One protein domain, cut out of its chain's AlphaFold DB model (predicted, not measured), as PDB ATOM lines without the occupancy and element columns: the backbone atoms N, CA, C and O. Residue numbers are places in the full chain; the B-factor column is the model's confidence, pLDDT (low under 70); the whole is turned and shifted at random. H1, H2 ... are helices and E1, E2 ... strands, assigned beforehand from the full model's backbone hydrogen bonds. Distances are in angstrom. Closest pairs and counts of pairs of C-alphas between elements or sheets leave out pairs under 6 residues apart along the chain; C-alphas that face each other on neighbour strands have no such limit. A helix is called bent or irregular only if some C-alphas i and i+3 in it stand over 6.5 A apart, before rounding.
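What this domain is: This is residues 4 to 142 of the 148 residues of an uncharacterized protein of Enterococcus caccae ATCC BAA-1240 (UniProt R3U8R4). An elongated model, with a long helix, H1, packed slantwise on one face of a three-stranded sheet, E3 E4 E5, at one end, a small sheet, E2 E1 E6, in the middle, and a helical hairpin, H2 and H3, making the other end. Residues 4 to 9 of H1 stick out. The printed part has 139 residues with three named helices and six named strands, in the order H1 E1 H2 H3 E2 E3 E4 E5 E6; both sheets are antiparallel, and the class is mixed, helices and strands. The whole is loose, with a radius of gyration of the C-alphas of 18.3 A and spans of 63 by 33 by 28 A.

How they stand to each other: E3, residues 70 to 77, E4, residues 83 to 89, and E5, residues 93 to 99, form a meander, each strand the antiparallel neighbour of the one before, in a strongly twisted sheet. N 71 and O 88 are 2.8 A apart across the hairpin E3 and E4, and N 89 and O 93 are 2.8 A apart across the hairpin E4 and E5, both within hydrogen-bond range. E3 bends by 54 degrees at residue 73. H1, residues 4 to 24, is on this sheet in two layers, a helix on one face of a sheet, at a height over the sheet of 8.9 A. It lies over E3 and E4, slantwise to the strands, at 42 degrees to E3 on the local plane; its closest C-alphas to E3 are those of Ala 18 and Val 70, 6.1 A apart. Residues 140 to 141 pair, parallel, with residues 70 to 71 of E3. The closest C-alphas of E5 and E6, residues 122 to 126, are those of Tyr 93 and Tyr 122, 5.9 A apart. E6 is antiparallel to E1, residues 25 to 29, with N 26 and O 125 at 2.9 A; E1 is also antiparallel to E2, residues 63 to 65, with N 65 and O 27 at 2.8 A. H2, residues 32 to 45, and H3, residues 51 to 60, are a helical hairpin: they touch, closest at the C-alphas of Phe 42 and Tyr 54, 6.3 A apart, at a shallow tilt of 10 degrees, opposite ways. Both are apart from H1. Every O i to N i+4 pair is within hydrogen-bond range in H1 and H3, and 8 of 10 in H2, which is irregular, with C-alphas 41 and 44 8.7 A apart.

Where its parts are: E3 measures 20.8 A from first to last C-alpha, and E4 and E5 19.3 A each. H1 begins at C-alpha 4, (-23.957, -14.872, -21.036), and measures 30.3 A; H2 measures 19.4 A and H3 14.3 A. E6 measures 13.9 A and ends at C-alpha 126, (-28.369, -6.065, 12.116); E1 measures 13.6 A and E2 6.8 A.

The domain as a whole: The two C-alphas farthest apart are those of Glu 4 and Ser 48, at 63.2 A. The printed part has no cut. The link from E5 to E6, residues 100 to 121, is long; the other links are tight. Residues 127 to 142 hold no named element. The mean pLDDT of the printed part is 92.2, and residue 119 is under 70.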
ATOM      1  N   GLU A   4     -23.652 -16.287 -21.230       80.69
ATOM      2  CA  GLU A   4     -23.957 -14.872 -21.036       80.69
ATOM      3  C   GLU A   4     -25.135 -14.671 -20.073       80.69
ATOM      4  O   GLU A   4     -25.119 -13.760 -19.241       80.69
ATOM      5  N   LYS A   5     -26.139 -15.551 -20.142       81.81
ATOM      6  CA  LYS A   5     -27.292 -15.527 -19.239       81.81
ATOM      7  C   LYS A   5     -26.875 -15.858 -17.806       81.81
ATOM      8  O   LYS A   5     -27.241 -15.126 -16.893       81.81
ATOM      9  N   GLU A   6     -26.051 -16.889 -17.628       81.25
ATOM     10  CA  GLU A   6     -25.497 -17.260 -16.318       81.25
ATOM     11  C   GLU A   6     -24.674 -16.115 -15.708       81.25
ATOM     12  O   GLU A   6     -24.827 -15.805 -14.527       81.25
ATOM     13  N   LYS A   7     -23.856 -15.418 -16.516       85.00
ATOM     14  CA  LYS A   7     -23.099 -14.246 -16.049       85.00
ATOM     15  C   LYS A   7     -24.028 -13.119 -15.580       85.00
ATOM     16  O   LYS A   7     -23.780 -12.525 -14.535       85.00
ATOM     17  N   LYS A   8     -25.100 -12.822 -16.323       88.56
ATOM     18  CA  LYS A   8     -26.071 -11.775 -15.948       88.56
ATOM     19  C   LYS A   8     -26.821 -12.114 -14.661       88.56
ATOM     20  O   LYS A   8     -26.978 -11.242 -13.812       88.56
ATOM     21  N   GLU A   9     -27.245 -13.364 -14.500       88.12
ATOM     22  CA  GLU A   9     -27.894 -13.832 -13.270       88.12
ATOM     23  C   GLU A   9     -26.945 -13.721 -12.069       88.12
ATOM     24  O   GLU A   9     -27.334 -13.212 -11.019       88.12
ATOM     25  N   LEU A  10     -25.674 -14.092 -12.246       89.75
ATOM     26  CA  LEU A  10     -24.657 -13.984 -11.201       89.75
ATOM     27  C   LEU A  10     -24.381 -12.528 -10.787       89.75
ATOM     28  O   LEU A  10     -24.236 -12.246  -9.600       89.75
ATOM     29  N   LEU A  11     -24.322 -11.592 -11.739       93.19
ATOM     30  CA  LEU A  11     -24.177 -10.161 -11.441       93.19
ATOM     31  C   LEU A  11     -25.399  -9.608 -10.693       93.19
ATOM     32  O   LEU A  11     -25.244  -8.854  -9.734       93.19
ATOM     33  N   ALA A  12     -26.609 -10.017 -11.087       93.69
ATOM     34  CA  ALA A  12     -27.843  -9.584 -10.436       93.69
ATOM     35  C   ALA A  12     -27.920 -10.054  -8.974       93.69
ATOM     36  O   ALA A  12     -28.254  -9.262  -8.095       93.69
ATOM     37  N   VAL A  13     -27.555 -11.312  -8.700       94.06
ATOM     38  CA  VAL A  13     -27.505 -11.858  -7.333       94.06
ATOM     39  C   VAL A  13     -26.475 -11.121  -6.475       94.06
ATOM     40  O   VAL A  13     -26.755 -10.795  -5.326       94.06
ATOM     41  N   GLN A  14     -25.299 -10.814  -7.028       96.44
ATOM     42  CA  GLN A  14     -24.266 -10.048  -6.324       96.44
ATOM     43  C   GLN A  14     -24.739  -8.640  -5.955       96.44
ATOM     44  O   GLN A  14     -24.582  -8.215  -4.813       96.44
ATOM     45  N   ALA A  15     -25.370  -7.932  -6.893       97.00
ATOM     46  CA  ALA A  15     -25.913  -6.603  -6.630       97.00
ATOM     47  C   ALA A  15     -27.027  -6.641  -5.570       97.00
ATOM     48  O   ALA A  15     -27.056  -5.805  -4.668       97.00
ATOM     49  N   ASP A  16     -27.938  -7.613  -5.650       96.38
ATOM     50  CA  ASP A  16     -29.031  -7.769  -4.686       96.38
ATOM     51  C   ASP A  16     -28.507  -8.084  -3.275       96.38
ATOM     52  O   ASP A  16     -28.911  -7.438  -2.308       96.38
ATOM     53  N   LEU A  17     -27.528  -8.988  -3.157       97.12
ATOM     54  CA  LEU A  17     -26.883  -9.311  -1.883       97.12
ATOM     55  C   LEU A  17     -26.085  -8.127  -1.312       97.12
ATOM     56  O   LEU A  17     -26.195  -7.841  -0.120       97.12
ATOM     57  N   ALA A  18     -25.330  -7.392  -2.132       98.00
ATOM     58  CA  ALA A  18     -24.614  -6.198  -1.677       98.00
ATOM     59  C   ALA A  18     -25.585  -5.130  -1.145       98.00
ATOM     60  O   ALA A  18     -25.390  -4.597  -0.052       98.00
ATOM     61  N   ASN A  19     -26.690  -4.889  -1.859       97.81
ATOM     62  CA  ASN A  19     -27.760  -4.007  -1.398       97.81
ATOM     63  C   ASN A  19     -28.388  -4.504  -0.095       97.81
ATOM     64  O   ASN A  19     -28.648  -3.708   0.808       97.81
ATOM     65  N   TYR A  20     -28.636  -5.806   0.029       96.75
ATOM     66  CA  TYR A  20     -29.175  -6.384   1.253       96.75
ATOM     67  C   TYR A  20     -28.237  -6.145   2.443       96.75
ATOM     68  O   TYR A  20     -28.684  -5.610   3.459       96.75
ATOM     69  N   LEU A  21     -26.942  -6.444   2.304       97.12
ATOM     70  CA  LEU A  21     -25.930  -6.188   3.332       97.12
ATOM     71  C   LEU A  21     -25.890  -4.703   3.707       97.12
ATOM     72  O   LEU A  21     -26.093  -4.349   4.869       97.12
ATOM     73  N   TYR A  22     -25.741  -3.830   2.707       97.62
ATOM     74  CA  TYR A  22     -25.670  -2.381   2.878       97.62
ATOM     75  C   TYR A  22     -26.870  -1.804   3.631       97.62
ATOM     76  O   TYR A  22     -26.720  -0.870   4.418       97.62
ATOM     77  N   ASN A  23     -28.067  -2.350   3.415       97.12
ATOM     78  CA  ASN A  23     -29.295  -1.839   4.011       97.12
ATOM     79  C   ASN A  23     -29.626  -2.416   5.384       97.12
ATOM     80  O   ASN A  23     -30.279  -1.727   6.170       97.12
ATOM     81  N   ASN A  24     -29.196  -3.645   5.664       96.56
ATOM     82  CA  ASN A  24     -29.637  -4.390   6.841       96.56
ATOM     83  C   ASN A  24     -28.562  -4.525   7.917       96.56
ATOM     84  O   ASN A  24     -28.931  -4.776   9.057       96.56
ATOM     85  N   TYR A  25     -27.279  -4.323   7.599       96.56
ATOM     86  CA  TYR A  25     -26.187  -4.624   8.527       96.56
ATOM     87  C   TYR A  25     -25.211  -3.464   8.736       96.56
ATOM     88  O   TYR A  25     -25.074  -2.560   7.906       96.56
ATOM     89  N   VAL A  26     -24.527  -3.497   9.875       96.00
ATOM     90  CA  VAL A  26     -23.443  -2.591  10.256       96.00
ATOM     91  C   VAL A  26     -22.279  -3.415  10.794       96.00
ATOM     92  O   VAL A  26     -22.488  -4.484  11.366       96.00
ATOM     93  N   LEU A  27     -21.056  -2.930  10.595       95.62
ATOM     94  CA  LEU A  27     -19.888  -3.514  11.238       95.62
ATOM     95  C   LEU A  27     -19.669  -2.859  12.599       95.62
ATOM     96  O   LEU A  27     -19.914  -1.661  12.758       95.62
ATOM     97  N   TYR A  28     -19.135  -3.609  13.551       94.62
ATOM     98  CA  TYR A  28     -18.635  -3.051  14.799       94.62
ATOM     99  C   TYR A  28     -17.307  -3.676  15.202       94.62
ATOM    100  O   TYR A  28     -16.985  -4.800  14.812       94.62
ATOM    101  N   THR A  29     -16.544  -2.932  15.996       94.38
ATOM    102  CA  THR A  29     -15.344  -3.424  16.673       94.38
ATOM    103  C   THR A  29     -15.475  -3.274  18.178       94.38
ATOM    104  O   THR A  29     -16.214  -2.412  18.653       94.38
ATOM    105  N   VAL A  30     -14.735  -4.089  18.928       90.44
ATOM    106  CA  VAL A  30     -14.650  -4.011  20.392       90.44
ATOM    107  C   VAL A  30     -13.181  -3.885  20.789       90.44
ATOM    108  O   VAL A  30     -12.325  -4.602  20.274       90.44
ATOM    109  N   ASP A  31     -12.879  -2.961  21.700       90.62
ATOM    110  CA  ASP A  31     -11.551  -2.865  22.313       90.62
ATOM    111  C   ASP A  31     -11.357  -4.035  23.288       90.62
ATOM    112  O   ASP A  31     -11.894  -4.027  24.399       90.62
ATOM    113  N   GLU A  32     -10.560  -5.024  22.877       90.06
ATOM    114  CA  GLU A  32     -10.291  -6.238  23.659       90.06
ATOM    115  C   GLU A  32      -9.754  -5.941  25.069       90.06
ATOM    116  O   GLU A  32     -10.027  -6.687  26.011       90.06
ATOM    117  N   LYS A  33      -8.985  -4.857  25.258       91.75
ATOM    118  CA  LYS A  33      -8.435  -4.524  26.583       91.75
ATOM    119  C   LYS A  33      -9.537  -4.036  27.507       91.75
ATOM    120  O   LYS A  33      -9.622  -4.502  28.643       91.75
ATOM    121  N   LYS A  34     -10.393  -3.138  27.017       92.69
ATOM    122  CA  LYS A  34     -11.536  -2.637  27.792       92.69
ATOM    123  C   LYS A  34     -12.559  -3.743  28.052       92.69
ATOM    124  O   LYS A  34     -13.102  -3.823  29.150       92.69
ATOM    125  N   GLU A  35     -12.785  -4.632  27.085       91.75
ATOM    126  CA  GLU A  35     -13.646  -5.805  27.268       91.75
ATOM    127  C   GLU A  35     -13.118  -6.707  28.393       91.75
ATOM    128  O   GLU A  35     -13.865  -7.094  29.294       91.75
ATOM    129  N   GLN A  36     -11.811  -6.984  28.409       92.31
ATOM    130  CA  GLN A  36     -11.184  -7.763  29.478       92.31
ATOM    131  C   GLN A  36     -11.271  -7.078  30.849       92.31
ATOM    132  O   GLN A  36     -11.395  -7.768  31.865       92.31
ATOM    133  N   GLU A  37     -11.186  -5.748  30.911       94.00
ATOM    134  CA  GLU A  37     -11.397  -4.987  32.149       94.00
ATOM    135  C   GLU A  37     -12.831  -5.160  32.665       94.00
ATOM    136  O   GLU A  37     -13.025  -5.518  33.828       94.00
ATOM    137  N   ILE A  38     -13.829  -5.038  31.787       92.94
ATOM    138  CA  ILE A  38     -15.244  -5.252  32.124       92.94
ATOM    139  C   ILE A  38     -15.498  -6.691  32.577       92.94
ATOM    140  O   ILE A  38     -16.188  -6.916  33.575       92.94
ATOM    141  N   PHE A  39     -14.905  -7.678  31.905       93.06
ATOM    142  CA  PHE A  39     -15.021  -9.080  32.300       93.06
ATOM    143  C   PHE A  39     -14.443  -9.340  33.700       93.06
ATOM    144  O   PHE A  39     -15.026 -10.096  34.483       93.06
ATOM    145  N   LYS A  40     -13.326  -8.688  34.054       94.19
ATOM    146  CA  LYS A  40     -12.750  -8.757  35.407       94.19
ATOM    147  C   LYS A  40     -13.658  -8.101  36.449       94.19
ATOM    148  O   LYS A  40     -13.824  -8.674  37.521       94.19
ATOM    149  N   GLU A  41     -14.260  -6.951  36.140       93.00
ATOM    150  CA  GLU A  41     -15.224  -6.279  37.026       93.00
ATOM    151  C   GLU A  41     -16.496  -7.113  37.250       93.00
ATOM    152  O   GLU A  41     -17.043  -7.118  38.353       93.00
ATOM    153  N   PHE A  42     -16.963  -7.833  36.225       94.31
ATOM    154  CA  PHE A  42     -18.108  -8.742  36.321       94.31
ATOM    155  C   PHE A  42     -17.774 -10.038  37.066       94.31
ATOM    156  O   PHE A  42     -18.621 -10.575  37.778       94.31
ATOM    157  N   ASN A  43     -16.542 -10.544  36.929       91.06
ATOM    158  CA  ASN A  43     -16.028 -11.726  37.627       91.06
ATOM    159  C   ASN A  43     -16.997 -12.928  37.578       91.06
ATOM    160  O   ASN A  43     -17.325 -13.539  38.600       91.06
ATOM    161  N   LYS A  44     -17.500 -13.256  36.379       87.25
ATOM    162  CA  LYS A  44     -18.474 -14.345  36.156       87.25
ATOM    163  C   LYS A  44     -19.735 -14.232  37.036       87.25
ATOM    164  O   LYS A  44     -20.244 -15.244  37.510       87.25
ATOM    165  N   GLY A  45     -20.192 -13.011  37.306       83.25
ATOM    166  CA  GLY A  45     -21.351 -12.726  38.156       83.25
ATOM    167  C   GLY A  45     -21.046 -12.615  39.654       83.25
ATOM    168  O   GLY A  45     -21.951 -12.324  40.427       83.25
ATOM    169  N   ASN A  46     -19.791 -12.804  40.075       88.81
ATOM    170  CA  ASN A  46     -19.353 -12.629  41.469       88.81
ATOM    171  C   ASN A  46     -18.634 -11.288  41.701       88.81
ATOM    172  O   ASN A  46     -17.920 -11.125  42.693       88.81
ATOM    173  N   GLY A  47     -18.705 -10.378  40.733       89.56
ATOM    174  CA  GLY A  47     -18.008  -9.100  40.745       89.56
ATOM    175  C   GLY A  47     -18.871  -7.945  41.237       89.56
ATOM    176  O   GLY A  47     -19.915  -8.136  41.855       89.56
ATOM    177  N   SER A  48     -18.418  -6.723  40.961       90.56
ATOM    178  CA  SER A  48     -19.136  -5.495  41.322       90.56
ATOM    179  C   SER A  48     -20.195  -5.088  40.297       90.56
ATOM    180  O   SER A  48     -21.014  -4.220  40.590       90.56
ATOM    181  N   LEU A  49     -20.166  -5.674  39.097       92.81
ATOM    182  CA  LEU A  49     -21.180  -5.453  38.069       92.81
ATOM    183  C   LEU A  49     -22.282  -6.501  38.170       92.81
ATOM    184  O   LEU A  49     -22.012  -7.700  38.243       92.81
ATOM    185  N   SER A  50     -23.529  -6.045  38.092       92.44
ATOM    186  CA  SER A  50     -24.645  -6.917  37.728       92.44
ATOM    187  C   SER A  50     -24.542  -7.358  36.264       92.44
ATOM    188  O   SER A  50     -23.840  -6.747  35.459       92.44
ATOM    189  N   GLU A  51     -25.289  -8.396  35.900       92.62
ATOM    190  CA  GLU A  51     -25.369  -8.883  34.521       92.62
ATOM    191  C   GLU A  51     -25.895  -7.811  33.544       92.62
ATOM    192  O   GLU A  51     -25.323  -7.636  32.472       92.62
ATOM    193  N   SER A  52     -26.897  -7.010  33.940       93.62
ATOM    194  CA  SER A  52     -27.386  -5.883  33.119       93.62
ATOM    195  C   SER A  52     -26.280  -4.864  32.854       93.62
ATOM    196  O   SER A  52     -26.017  -4.513  31.710       93.62
ATOM    197  N   GLN A  53     -25.570  -4.442  33.907       93.88
ATOM    198  CA  GLN A  53     -24.480  -3.469  33.786       93.88
ATOM    199  C   GLN A  53     -23.304  -4.011  32.972       93.88
ATOM    200  O   GLN A  53     -22.618  -3.243  32.303       93.88
ATOM    201  N   TYR A  54     -23.055  -5.320  33.037       93.00
ATOM    202  CA  TYR A  54     -22.055  -5.981  32.211       93.00
ATOM    203  C   TYR A  54     -22.406  -5.860  30.724       93.00
ATOM    204  O   TYR A  54     -21.584  -5.364  29.954       93.00
ATOM    205  N   PHE A  55     -23.629  -6.218  30.328       92.62
ATOM    206  CA  PHE A  55     -24.059  -6.110  28.932       92.62
ATOM    207  C   PHE A  55     -24.166  -4.660  28.448       92.62
ATOM    208  O   PHE A  55     -23.721  -4.369  27.343       92.62
ATOM    209  N   GLU A  56     -24.668  -3.738  29.275       94.94
ATOM    210  CA  GLU A  56     -24.704  -2.302  28.956       94.94
ATOM    211  C   GLU A  56     -23.301  -1.746  28.692       94.94
ATOM    212  O   GLU A  56     -23.088  -1.003  27.735       94.94
ATOM    213  N   LYS A  57     -22.321  -2.128  29.522       94.56
ATOM    214  CA  LYS A  57     -20.926  -1.732  29.321       94.56
ATOM    215  C   LYS A  57     -20.363  -2.324  28.032       94.56
ATOM    216  O   LYS A  57     -19.753  -1.580  27.277       94.56
ATOM    217  N   LEU A  58     -20.571  -3.616  27.766       91.69
ATOM    218  CA  LEU A  58     -20.101  -4.251  26.529       91.69
ATOM    219  C   LEU A  58     -20.702  -3.613  25.274       91.69
ATOM    220  O   LEU A  58     -19.988  -3.406  24.297       91.69
ATOM    221  N   ASP A  59     -21.989  -3.278  25.296       91.62
ATOM    222  CA  ASP A  59     -22.645  -2.626  24.162       91.62
ATOM    223  C   ASP A  59     -22.097  -1.209  23.941       91.62
ATOM    224  O   ASP A  59     -21.775  -0.830  22.817       91.62
ATOM    225  N   ALA A  60     -21.843  -0.465  25.023       94.00
ATOM    226  CA  ALA A  60     -21.213   0.854  24.966       94.00
ATOM    227  C   ALA A  60     -19.751   0.836  24.470       94.00
ATOM    228  O   ALA A  60     -19.210   1.892  24.137       94.00
ATOM    229  N   LEU A  61     -19.097  -0.332  24.428       93.31
ATOM    230  CA  LEU A  61     -17.753  -0.496  23.863       93.31
ATOM    231  C   LEU A  61     -17.746  -0.632  22.342       93.31
ATOM    232  O   LEU A  61     -16.672  -0.534  21.746       93.31
ATOM    233  N   LYS A  62     -18.898  -0.900  21.722       93.38
ATOM    234  CA  LYS A  62     -18.975  -1.135  20.286       93.38
ATOM    235  C   LYS A  62     -18.720   0.156  19.521       93.38
ATOM    236  O   LYS A  62     -19.443   1.144  19.652       93.38
ATOM    237  N   GLU A  63     -17.718   0.122  18.656       95.31
ATOM    238  CA  GLU A  63     -17.455   1.190  17.700       95.31
ATOM    239  C   GLU A  63     -18.000   0.793  16.331       95.31
ATOM    240  O   GLU A  63     -17.518  -0.144  15.694       95.31
ATOM    241  N   TYR A  64     -19.035   1.502  15.887       95.31
ATOM    242  CA  TYR A  64     -19.768   1.173  14.670       95.31
ATOM    243  C   TYR A  64     -19.160   1.795  13.417       95.31
ATOM    244  O   TYR A  64     -18.836   2.984  13.374       95.31
ATOM    245  N   SER A  65     -19.116   1.012  12.341       95.19
ATOM    246  CA  SER A  65     -18.730   1.469  11.011       95.19
ATOM    247  C   SER A  65     -19.723   1.002   9.948       95.19
ATOM    248  O   SER A  65     -20.244  -0.115   9.960       95.19
ATOM    249  N   LYS A  66     -20.025   1.902   9.012       96.50
ATOM    250  CA  LYS A  66     -20.942   1.617   7.906       96.50
ATOM    251  C   LYS A  66     -20.302   0.650   6.923       96.50
ATOM    252  O   LYS A  66     -19.103   0.724   6.677       96.50
ATOM    253  N   ILE A  67     -21.129  -0.180   6.300       97.38
ATOM    254  CA  ILE A  67     -20.748  -0.929   5.106       97.38
ATOM    255  C   ILE A  67     -20.629   0.066   3.953       97.38
ATOM    256  O   ILE A  67     -21.614   0.704   3.597       97.38
ATOM    257  N   ASN A  68     -19.426   0.200   3.409       97.06
ATOM    258  CA  ASN A  68     -19.115   1.084   2.290       97.06
ATOM    259  C   ASN A  68     -18.516   0.320   1.105       97.06
ATOM    260  O   ASN A  68     -18.389   0.903   0.048       97.06
ATOM    261  N   LYS A  69     -18.124  -0.948   1.268       98.38
ATOM    262  CA  LYS A  69     -17.603  -1.791   0.187       98.38
ATOM    263  C   LYS A  69     -18.000  -3.246   0.408       98.38
ATOM    264  O   LYS A  69     -17.915  -3.732   1.538       98.38
ATOM    265  N   VAL A  70     -18.390  -3.942  -0.660       98.38
ATOM    266  CA  VAL A  70     -18.613  -5.397  -0.664       98.38
ATOM    267  C   VAL A  70     -17.860  -6.009  -1.839       98.38
ATOM    268  O   VAL A  70     -18.091  -5.652  -2.989       98.38
ATOM    269  N   GLU A  71     -16.969  -6.951  -1.551       98.38
ATOM    270  CA  GLU A  71     -16.178  -7.671  -2.542       98.38
ATOM    271  C   GLU A  71     -16.540  -9.150  -2.562       98.38
ATOM    272  O   GLU A  71     -16.324  -9.869  -1.590       98.38
ATOM    273  N   PHE A  72     -17.068  -9.625  -3.687       98.00
ATOM    274  CA  PHE A  72     -17.361 -11.035  -3.897       98.00
ATOM    275  C   PHE A  72     -16.110 -11.759  -4.385       98.00
ATOM    276  O   PHE A  72     -15.549 -11.455  -5.434       98.00
ATOM    277  N   THR A  73     -15.680 -12.763  -3.629       96.06
ATOM    278  CA  THR A  73     -14.397 -13.442  -3.869       96.06
ATOM    279  C   THR A  73     -14.553 -14.807  -4.522       96.06
ATOM    280  O   THR A  73     -13.635 -15.277  -5.202       96.06
ATOM    281  N   LYS A  74     -15.685 -15.489  -4.298       94.62
ATOM    282  CA  LYS A  74     -15.868 -16.874  -4.743       94.62
ATOM    283  C   LYS A  74     -17.331 -17.312  -4.721       94.62
ATOM    284  O   LYS A  74     -18.069 -16.988  -3.796       94.62
ATOM    285  N   PHE A  75     -17.688 -18.159  -5.683       94.25
ATOM    286  CA  PHE A  75     -18.935 -18.923  -5.718       94.25
ATOM    287  C   PHE A  75     -18.616 -20.414  -5.853       94.25
ATOM    288  O   PHE A  75     -17.778 -20.793  -6.677       94.25
ATOM    289  N   VAL A  76     -19.264 -21.247  -5.036       93.12
ATOM    290  CA  VAL A  76     -19.058 -22.703  -5.025       93.12
ATOM    291  C   VAL A  76     -20.395 -23.431  -5.028       93.12
ATOM    292  O   VAL A  76     -21.231 -23.153  -4.172       93.12
ATOM    293  N   VAL A  77     -20.584 -24.391  -5.932       91.62
ATOM    294  CA  VAL A  77     -21.680 -25.360  -5.835       91.62
ATOM    295  C   VAL A  77     -21.276 -26.449  -4.847       91.62
ATOM    296  O   VAL A  77     -20.255 -27.119  -4.990       91.62
ATOM    297  N   THR A  78     -22.072 -26.625  -3.803       91.81
ATOM    298  CA  THR A  78     -21.860 -27.677  -2.811       91.81
ATOM    299  C   THR A  78     -22.308 -29.035  -3.361       91.81
ATOM    300  O   THR A  78     -23.110 -29.092  -4.296       91.81
ATOM    301  N   PRO A  79     -21.903 -30.157  -2.737       91.12
ATOM    302  CA  PRO A  79     -22.410 -31.485  -3.103       91.12
ATOM    303  C   PRO A  79     -23.940 -31.627  -3.033       91.12
ATOM    304  O   PRO A  79     -24.496 -32.542  -3.631       91.12
ATOM    305  N   MET A  80     -24.623 -30.732  -2.310       90.69
ATOM    306  CA  MET A  80     -26.084 -30.695  -2.192       90.69
ATOM    307  C   MET A  80     -26.753 -29.831  -3.278       90.69
ATOM    308  O   MET A  80     -27.939 -29.537  -3.169       90.69
ATOM    309  N   ASN A  81     -26.019 -29.425  -4.322       87.31
ATOM    310  CA  ASN A  81     -26.472 -28.510  -5.379       87.31
ATOM    311  C   ASN A  81     -26.917 -27.129  -4.863       87.31
ATOM    312  O   ASN A  81     -27.743 -26.459  -5.479       87.31
ATOM    313  N   THR A  82     -26.349 -26.684  -3.743       90.62
ATOM    314  CA  THR A  82     -26.563 -25.340  -3.192       90.62
ATOM    315  C   THR A  82     -25.386 -24.443  -3.545       90.62
ATOM    316  O   THR A  82     -24.243 -24.887  -3.467       90.62
ATOM    317  N   VAL A  83     -25.630 -23.176  -3.873       92.25
ATOM    318  CA  VAL A  83     -24.548 -22.211  -4.113       92.25
ATOM    319  C   VAL A  83     -24.125 -21.561  -2.795       92.25
ATOM    320  O   VAL A  83     -24.960 -21.032  -2.067       92.25
ATOM    321  N   ARG A  84     -22.825 -21.586  -2.501       94.88
ATOM    322  CA  ARG A  84     -22.183 -20.869  -1.393       94.88
ATOM    323  C   ARG A  84     -21.406 -19.676  -1.941       94.88
ATOM    324  O   ARG A  84     -20.619 -19.839  -2.879       94.88
ATOM    325  N   VAL A  85     -21.626 -18.500  -1.365       95.31
ATOM    326  CA  VAL A  85     -21.042 -17.222  -1.803       95.31
ATOM    327  C   VAL A  85     -20.127 -16.691  -0.724       95.31
ATOM    328  O   VAL A  85     -20.560 -16.573   0.412       95.31
ATOM    329  N   TYR A  86     -18.902 -16.339  -1.097       96.19
ATOM    330  CA  TYR A  86     -17.897 -15.779  -0.202       96.19
ATOM    331  C   TYR A  86     -17.672 -14.310  -0.528       96.19
ATOM    332  O   TYR A  86     -17.408 -13.969  -1.689       96.19
ATOM    333  N   PHE A  87     -17.703 -13.451   0.483       96.62
ATOM    334  CA  PHE A  87     -17.499 -12.020   0.306       96.62
ATOM    335  C   PHE A  87     -16.696 -11.391   1.446       96.62
ATOM    336  O   PHE A  87     -16.531 -11.966   2.523       96.62
ATOM    337  N   VAL A  88     -16.176 -10.198   1.175       96.88
ATOM    338  CA  VAL A  88     -15.456  -9.354   2.126       96.88
ATOM    339  C   VAL A  88     -16.135  -7.992   2.189       96.88
ATOM    340  O   VAL A  88     -16.405  -7.377   1.162       96.88
ATOM    341  N   ILE A  89     -16.407  -7.511   3.394       97.12
ATOM    342  CA  ILE A  89     -16.993  -6.201   3.659       97.12
ATOM    343  C   ILE A  89     -15.893  -5.264   4.147       97.12
ATOM    344  O   ILE A  89     -15.152  -5.606   5.074       97.12
ATOM    345  N   ASN A  90     -15.808  -4.075   3.541       97.00
ATOM    346  CA  ASN A  90     -14.839  -3.024   3.879       97.00
ATOM    347  C   ASN A  90     -13.383  -3.519   3.974       97.00
ATOM    348  O   ASN A  90     -12.610  -2.987   4.763       97.00
ATOM    349  N   ASP A  91     -13.022  -4.561   3.221       95.69
ATOM    350  CA  ASP A  91     -11.701  -5.209   3.249       95.69
ATOM    351  C   ASP A  91     -11.296  -5.837   4.600       95.69
ATOM    352  O   ASP A  91     -10.161  -6.287   4.759       95.69
ATOM    353  N   VAL A  92     -12.219  -5.914   5.564       94.12
ATOM    354  CA  VAL A  92     -11.914  -6.300   6.953       94.12
ATOM    355  C   VAL A  92     -12.735  -7.476   7.464       94.12
ATOM    356  O   VAL A  92     -12.205  -8.311   8.189       94.12
ATOM    357  N   TYR A  93     -14.003  -7.586   7.070       95.12
ATOM    358  CA  TYR A  93     -14.903  -8.625   7.560       95.12
ATOM    359  C   TYR A  93     -15.177  -9.642   6.458       95.12
ATOM    360  O   TYR A  93     -15.609  -9.268   5.371       95.12
ATOM    361  N   LYS A  94     -14.921 -10.924   6.721       94.38
ATOM    362  CA  LYS A  94     -15.104 -12.011   5.753       94.38
ATOM    363  C   LYS A  94     -16.243 -12.898   6.209       94.38
ATOM    364  O   LYS A  94     -16.292 -13.264   7.376       94.38
ATOM    365  N   GLU A  95     -17.103 -13.272   5.278       94.25
ATOM    366  CA  GLU A  95     -18.208 -14.178   5.558       94.25
ATOM    367  C   GLU A  95     -18.591 -14.940   4.295       94.25
ATOM    368  O   GLU A  95     -18.225 -14.579   3.166       94.25
ATOM    369  N   ASP A  96     -19.335 -16.016   4.496       94.56
ATOM    370  CA  ASP A  96     -19.991 -16.721   3.422       94.56
ATOM    371  C   ASP A  96     -21.421 -17.114   3.784       94.56
ATOM    372  O   ASP A  96     -21.777 -17.311   4.942       94.56
ATOM    373  N   ILE A  97     -22.269 -17.208   2.763       94.81
ATOM    374  CA  ILE A  97     -23.666 -17.600   2.936       94.81
ATOM    375  C   ILE A  97     -24.085 -18.607   1.873       94.81
ATOM    376  O   ILE A  97     -23.498 -18.688   0.789       94.81
ATOM    377  N   PHE A  98     -25.145 -19.349   2.170       94.06
ATOM    378  CA  PHE A  98     -25.815 -20.207   1.202       94.06
ATOM    379  C   PHE A  98     -26.951 -19.450   0.507       94.06
ATOM    380  O   PHE A  98     -27.704 -18.710   1.136       94.06
ATOM    381  N   LEU A  99     -27.076 -19.654  -0.804       92.31
ATOM    382  CA  LEU A  99     -28.199 -19.200  -1.620       92.31
ATOM    383  C   LEU A  99     -29.186 -20.357  -1.799       92.31
ATOM    384  O   LEU A  99     -29.254 -20.976  -2.860       92.31
ATOM    385  N   ASP A 100     -29.898 -20.699  -0.731       90.31
ATOM    386  CA  ASP A 100     -30.798 -21.859  -0.670       90.31
ATOM    387  C   ASP A 100     -32.254 -21.508  -0.351       90.31
ATOM    388  O   ASP A 100     -33.142 -22.344  -0.530       90.31
ATOM    389  N   LYS A 101     -32.523 -20.281   0.099       90.50
ATOM    390  CA  LYS A 101     -33.859 -19.839   0.503       90.50
ATOM    391  C   LYS A 101     -34.441 -18.856  -0.498       90.50
ATOM    392  O   LYS A 101     -33.846 -17.825  -0.802       90.50
ATOM    393  N   VAL A 102     -35.654 -19.154  -0.953       89.88
ATOM    394  CA  VAL A 102     -36.467 -18.276  -1.798       89.88
ATOM    395  C   VAL A 102     -37.799 -18.039  -1.097       89.88
ATOM    396  O   VAL A 102     -38.441 -18.974  -0.622       89.88
ATOM    397  N   SER A 103     -38.218 -16.779  -1.023       89.00
ATOM    398  CA  SER A 103     -39.522 -16.398  -0.487       89.00
ATOM    399  C   SER A 103     -40.638 -16.934  -1.386       89.00
ATOM    400  O   SER A 103     -40.684 -16.612  -2.571       89.00
ATOM    401  N   ALA A 104     -41.575 -17.698  -0.818       90.00
ATOM    402  CA  ALA A 104     -42.738 -18.204  -1.554       90.00
ATOM    403  C   ALA A 104     -43.685 -17.083  -2.028       90.00
ATOM    404  O   ALA A 104     -44.406 -17.254  -3.006       90.00
ATOM    405  N   GLU A 105     -43.676 -15.936  -1.346       91.25
ATOM    406  CA  GLU A 105     -44.547 -14.795  -1.649       91.25
ATOM    407  C   GLU A 105     -43.992 -13.929  -2.780       91.25
ATOM    408  O   GLU A 105     -44.732 -13.467  -3.646       91.25
ATOM    409  N   THR A 106     -42.679 -13.690  -2.767       89.00
ATOM    410  CA  THR A 106     -42.034 -12.737  -3.686       89.00
ATOM    411  C   THR A 106     -41.203 -13.410  -4.770       89.00
ATOM    412  O   THR A 106     -40.783 -12.744  -5.714       89.00
ATOM    413  N   ASN A 107     -40.950 -14.713  -4.638       87.69
ATOM    414  CA  ASN A 107     -40.039 -15.484  -5.478       87.69
ATOM    415  C   ASN A 107     -38.615 -14.888  -5.545       87.69
ATOM    416  O   ASN A 107     -37.909 -15.051  -6.539       87.69
ATOM    417  N   LYS A 108     -38.198 -14.165  -4.492       88.69
ATOM    418  CA  LYS A 108     -36.860 -13.569  -4.347       88.69
ATOM    419  C   LYS A 108     -35.996 -14.364  -3.376       88.69
ATOM    420  O   LYS A 108     -36.521 -14.982  -2.447       88.69
ATOM    421  N   LEU A 109     -34.678 -14.309  -3.577       91.00
ATOM    422  CA  LEU A 109     -33.707 -14.873  -2.641       91.00
ATOM    423  C   LEU A 109     -33.851 -14.224  -1.263       91.00
ATOM    424  O   LEU A 109     -34.069 -13.020  -1.134       91.00
ATOM    425  N   MET A 110     -33.726 -15.050  -0.234       91.50
ATOM    426  CA  MET A 110     -33.633 -14.625   1.150       91.50
ATOM    427  C   MET A 110     -32.232 -14.923   1.653       91.50
ATOM    428  O   MET A 110     -31.782 -16.067   1.620       91.50
ATOM    429  N   TYR A 111     -31.569 -13.899   2.168       92.94
ATOM    430  CA  TYR A 111     -30.226 -14.032   2.708       92.94
ATOM    431  C   TYR A 111     -30.291 -14.245   4.217       92.94
ATOM    432  O   TYR A 111     -31.106 -13.646   4.914       92.94
ATOM    433  N   THR A 112     -29.448 -15.139   4.723       88.00
ATOM    434  CA  THR A 112     -29.238 -15.330   6.160       88.00
ATOM    435  C   THR A 112     -27.765 -15.075   6.426       88.00
ATOM    436  O   THR A 112     -26.927 -15.845   5.970       88.00
ATOM    437  N   VAL A 113     -27.466 -13.986   7.129       88.81
ATOM    438  CA  VAL A 113     -26.106 -13.631   7.547       88.81
ATOM    439  C   VAL A 113     -26.017 -13.856   9.047       88.81
ATOM    440  O   VAL A 113     -26.910 -13.437   9.787       88.81
ATOM    441  N   SER A 114     -24.967 -14.542   9.486       84.00
ATOM    442  CA  SER A 114     -24.700 -14.748  10.907       84.00
ATOM    443  C   SER A 114     -24.485 -13.395  11.589       84.00
ATOM    444  O   SER A 114     -23.684 -12.585  11.132       84.00
ATOM    445  N   THR A 115     -25.210 -13.126  12.672       77.81
ATOM    446  CA  THR A 115     -24.970 -11.949  13.515       77.81
ATOM    447  C   THR A 115     -23.947 -12.291  14.588       77.81
ATOM    448  O   THR A 115     -23.862 -13.434  15.036       77.81
ATOM    449  N   HIS A 116     -23.152 -11.301  14.992       75.69
ATOM    450  CA  HIS A 116     -22.057 -11.465  15.951       75.69
ATOM    451  C   HIS A 116     -20.986 -12.482  15.508       75.69
ATOM    452  O   HIS A 116     -20.205 -12.954  16.334       75.69
ATOM    453  N   SER A 117     -20.934 -12.824  14.214       72.56
ATOM    454  CA  SER A 117     -19.819 -13.562  13.616       72.56
ATOM    455  C   SER A 117     -18.702 -12.599  13.212       72.56
ATOM    456  O   SER A 117     -18.921 -11.388  13.119       72.56
ATOM    457  N   GLY A 118     -17.504 -13.142  12.995       72.88
ATOM    458  CA  GLY A 118     -16.302 -12.406  12.608       72.88
ATOM    459  C   GLY A 118     -15.049 -12.974  13.273       72.88
ATOM    460  O   GLY A 118     -15.116 -13.520  14.373       72.88
ATOM    461  N   ASP A 119     -13.902 -12.820  12.614       69.50
ATOM    462  CA  ASP A 119     -12.594 -13.266  13.114       69.50
ATOM    463  C   ASP A 119     -11.822 -12.104  13.754       69.50
ATOM    464  O   ASP A 119     -10.672 -11.846  13.405       69.50
ATOM    465  N   GLY A 120     -12.465 -11.370  14.671       70.12
ATOM    466  CA  GLY A 120     -11.878 -10.197  15.324       70.12
ATOM    467  C   GLY A 120     -11.306  -9.154  14.340       70.12
ATOM    468  O   GLY A 120     -11.395  -9.259  13.116       70.12
ATOM    469  N   PRO A 121     -10.827  -8.017  14.846       86.38
ATOM    470  CA  PRO A 121     -11.631  -7.163  15.719       86.38
ATOM    471  C   PRO A 121     -12.993  -6.752  15.103       86.38
ATOM    472  O   PRO A 121     -13.723  -6.010  15.746       86.38
ATOM    473  N   TYR A 122     -13.333  -7.186  13.882       91.31
ATOM    474  CA  TYR A 122     -14.536  -6.801  13.149       91.31
ATOM    475  C   TYR A 122     -15.630  -7.858  13.232       91.31
ATOM    476  O   TYR A 122     -15.424  -9.024  12.897       91.31
ATOM    477  N   TYR A 123     -16.820  -7.397  13.588       92.69
ATOM    478  CA  TYR A 123     -18.036  -8.186  13.691       92.69
ATOM    479  C   TYR A 123     -19.163  -7.507  12.921       92.69
ATOM    480  O   TYR A 123     -19.078  -6.317  12.607       92.69
ATOM    481  N   ILE A 124     -20.231  -8.249  12.642       93.88
ATOM    482  CA  ILE A 124     -21.426  -7.726  11.975       93.88
ATOM    483  C   ILE A 124     -22.665  -7.876  12.860       93.88
ATOM    484  O   ILE A 124     -22.835  -8.880  13.555       93.88
ATOM    485  N   GLU A 125     -23.569  -6.903  12.816       93.56
ATOM    486  CA  GLU A 125     -24.903  -7.021  13.413       93.56
ATOM    487  C   GLU A 125     -25.975  -6.340  12.556       93.56
ATOM    488  O   GLU A 125     -25.673  -5.529  11.673       93.56
ATOM    489  N   GLU A 126     -27.238  -6.711  12.783       94.81
ATOM    490  CA  GLU A 126     -28.369  -6.065  12.116       94.81
ATOM    491  C   GLU A 126     -28.514  -4.618  12.588       94.81
ATOM    492  O   GLU A 126     -28.416  -4.310  13.775       94.81
ATOM    493  N   LYS A 127     -28.811  -3.719  11.650       93.69
ATOM    494  CA  LYS A 127     -29.162  -2.344  11.986       93.69
ATOM    495  C   LYS A 127     -30.484  -2.317  12.754       93.69
ATOM    496  O   LYS A 127     -31.425  -3.006  12.349       93.69
ATOM    497  N   PRO A 128     -30.621  -1.426  13.750       90.81
ATOM    498  CA  PRO A 128     -31.911  -1.184  14.392       90.81
ATOM    499  C   PRO A 128     -32.938  -0.629  13.394       90.81
ATOM    500  O   PRO A 128     -34.107  -1.001  13.426       90.81
ATOM    501  N   GLU A 129     -32.488   0.217  12.461       92.00
ATOM    502  CA  GLU A 129     -33.312   0.779  11.392       92.00
ATOM    503  C   GLU A 129     -32.779   0.362  10.018       92.00
ATOM    504  O   GLU A 129     -31.654   0.690   9.622       92.00
ATOM    505  N   LYS A 130     -33.612  -0.369   9.275       92.56
ATOM    506  CA  LYS A 130     -33.308  -0.855   7.925       92.56
ATOM    507  C   LYS A 130     -33.531   0.258   6.906       92.56
ATOM    508  O   LYS A 130     -34.472   1.041   7.017       92.56
ATOM    509  N   THR A 131     -32.679   0.314   5.887       93.00
ATOM    510  CA  THR A 131     -32.820   1.275   4.783       93.00
ATOM    511  C   THR A 131     -33.261   0.590   3.488       93.00
ATOM    512  O   THR A 131     -33.298  -0.632   3.397       93.00
ATOM    513  N   ALA A 132     -33.614   1.376   2.472       93.25
ATOM    514  CA  ALA A 132     -33.940   0.886   1.130       93.25
ATOM    515  C   ALA A 132     -33.157   1.677   0.068       93.25
ATOM    516  O   ALA A 132     -33.724   2.246  -0.862       93.25
ATOM    517  N   LYS A 133     -31.843   1.801   0.273       94.31
ATOM    518  CA  LYS A 133     -30.923   2.518  -0.615       94.31
ATOM    519  C   LYS A 133     -30.217   1.542  -1.544       94.31
ATOM    520  O   LYS A 133     -29.961   0.405  -1.169       94.31
ATOM    521  N   ILE A 134     -29.861   2.014  -2.726       96.19
ATOM    522  CA  ILE A 134     -28.982   1.270  -3.623       96.19
ATOM    523  C   ILE A 134     -27.540   1.601  -3.224       96.19
ATOM    524  O   ILE A 134     -27.206   2.774  -3.045       96.19
ATOM    525  N   MET A 135     -26.726   0.572  -3.013       97.31
ATOM    526  CA  MET A 135     -25.288   0.699  -2.817       97.31
ATOM    527  C   MET A 135     -24.654   1.195  -4.126       97.31
ATOM    528  O   MET A 135     -25.028   0.680  -5.183       97.31
ATOM    529  N   PRO A 136     -23.752   2.193  -4.091       97.31
ATOM    530  CA  PRO A 136     -23.059   2.655  -5.291       97.31
ATOM    531  C   PRO A 136     -22.362   1.496  -6.007       97.31
ATOM    532  O   PRO A 136     -21.788   0.619  -5.364       97.31
ATOM    533  N   GLU A 137     -22.432   1.469  -7.336       95.25
ATOM    534  CA  GLU A 137     -21.886   0.356  -8.119       95.25
ATOM    535  C   GLU A 137     -20.358   0.292  -7.999       95.25
ATOM    536  O   GLU A 137     -19.794  -0.796  -7.929       95.25
ATOM    537  N   GLU A 138     -19.692   1.445  -7.870       96.38
ATOM    538  CA  GLU A 138     -18.250   1.539  -7.621       96.38
ATOM    539  C   GLU A 138     -17.790   0.899  -6.299       96.38
ATOM    540  O   GLU A 138     -16.620   0.537  -6.169       96.38
ATOM    541  N   ASP A 139     -18.705   0.721  -5.344       98.06
ATOM    542  CA  ASP A 139     -18.435   0.125  -4.036       98.06
ATOM    543  C   ASP A 139     -18.650  -1.406  -4.033       98.06
ATOM    544  O   ASP A 139     -18.369  -2.089  -3.038       98.06
ATOM    545  N   ILE A 140     -19.139  -1.968  -5.145       98.31
ATOM    546  CA  ILE A 140     -19.374  -3.402  -5.324       98.31
ATOM    547  C   ILE A 140     -18.279  -3.983  -6.221       98.31
ATOM    548  O   ILE A 140     -18.215  -3.724  -7.421       98.31
ATOM    549  N   VAL A 141     -17.435  -4.848  -5.658       97.94
ATOM    550  CA  VAL A 141     -16.438  -5.594  -6.435       97.94
ATOM    551  C   VAL A 141     -17.023  -6.952  -6.810       97.94
ATOM    552  O   VAL A 141     -17.127  -7.859  -5.982       97.94
ATOM    553  N   TYR A 142     -17.431  -7.079  -8.073       96.62
ATOM    554  CA  TYR A 142     -18.047  -8.288  -8.611       96.62
ATOM    555  C   TYR A 142     -17.027  -9.406  -8.863       96.62
ATOM    556  O   TYR A 142     -15.977  -9.208  -9.475       96.62
TER     557      TYR A 142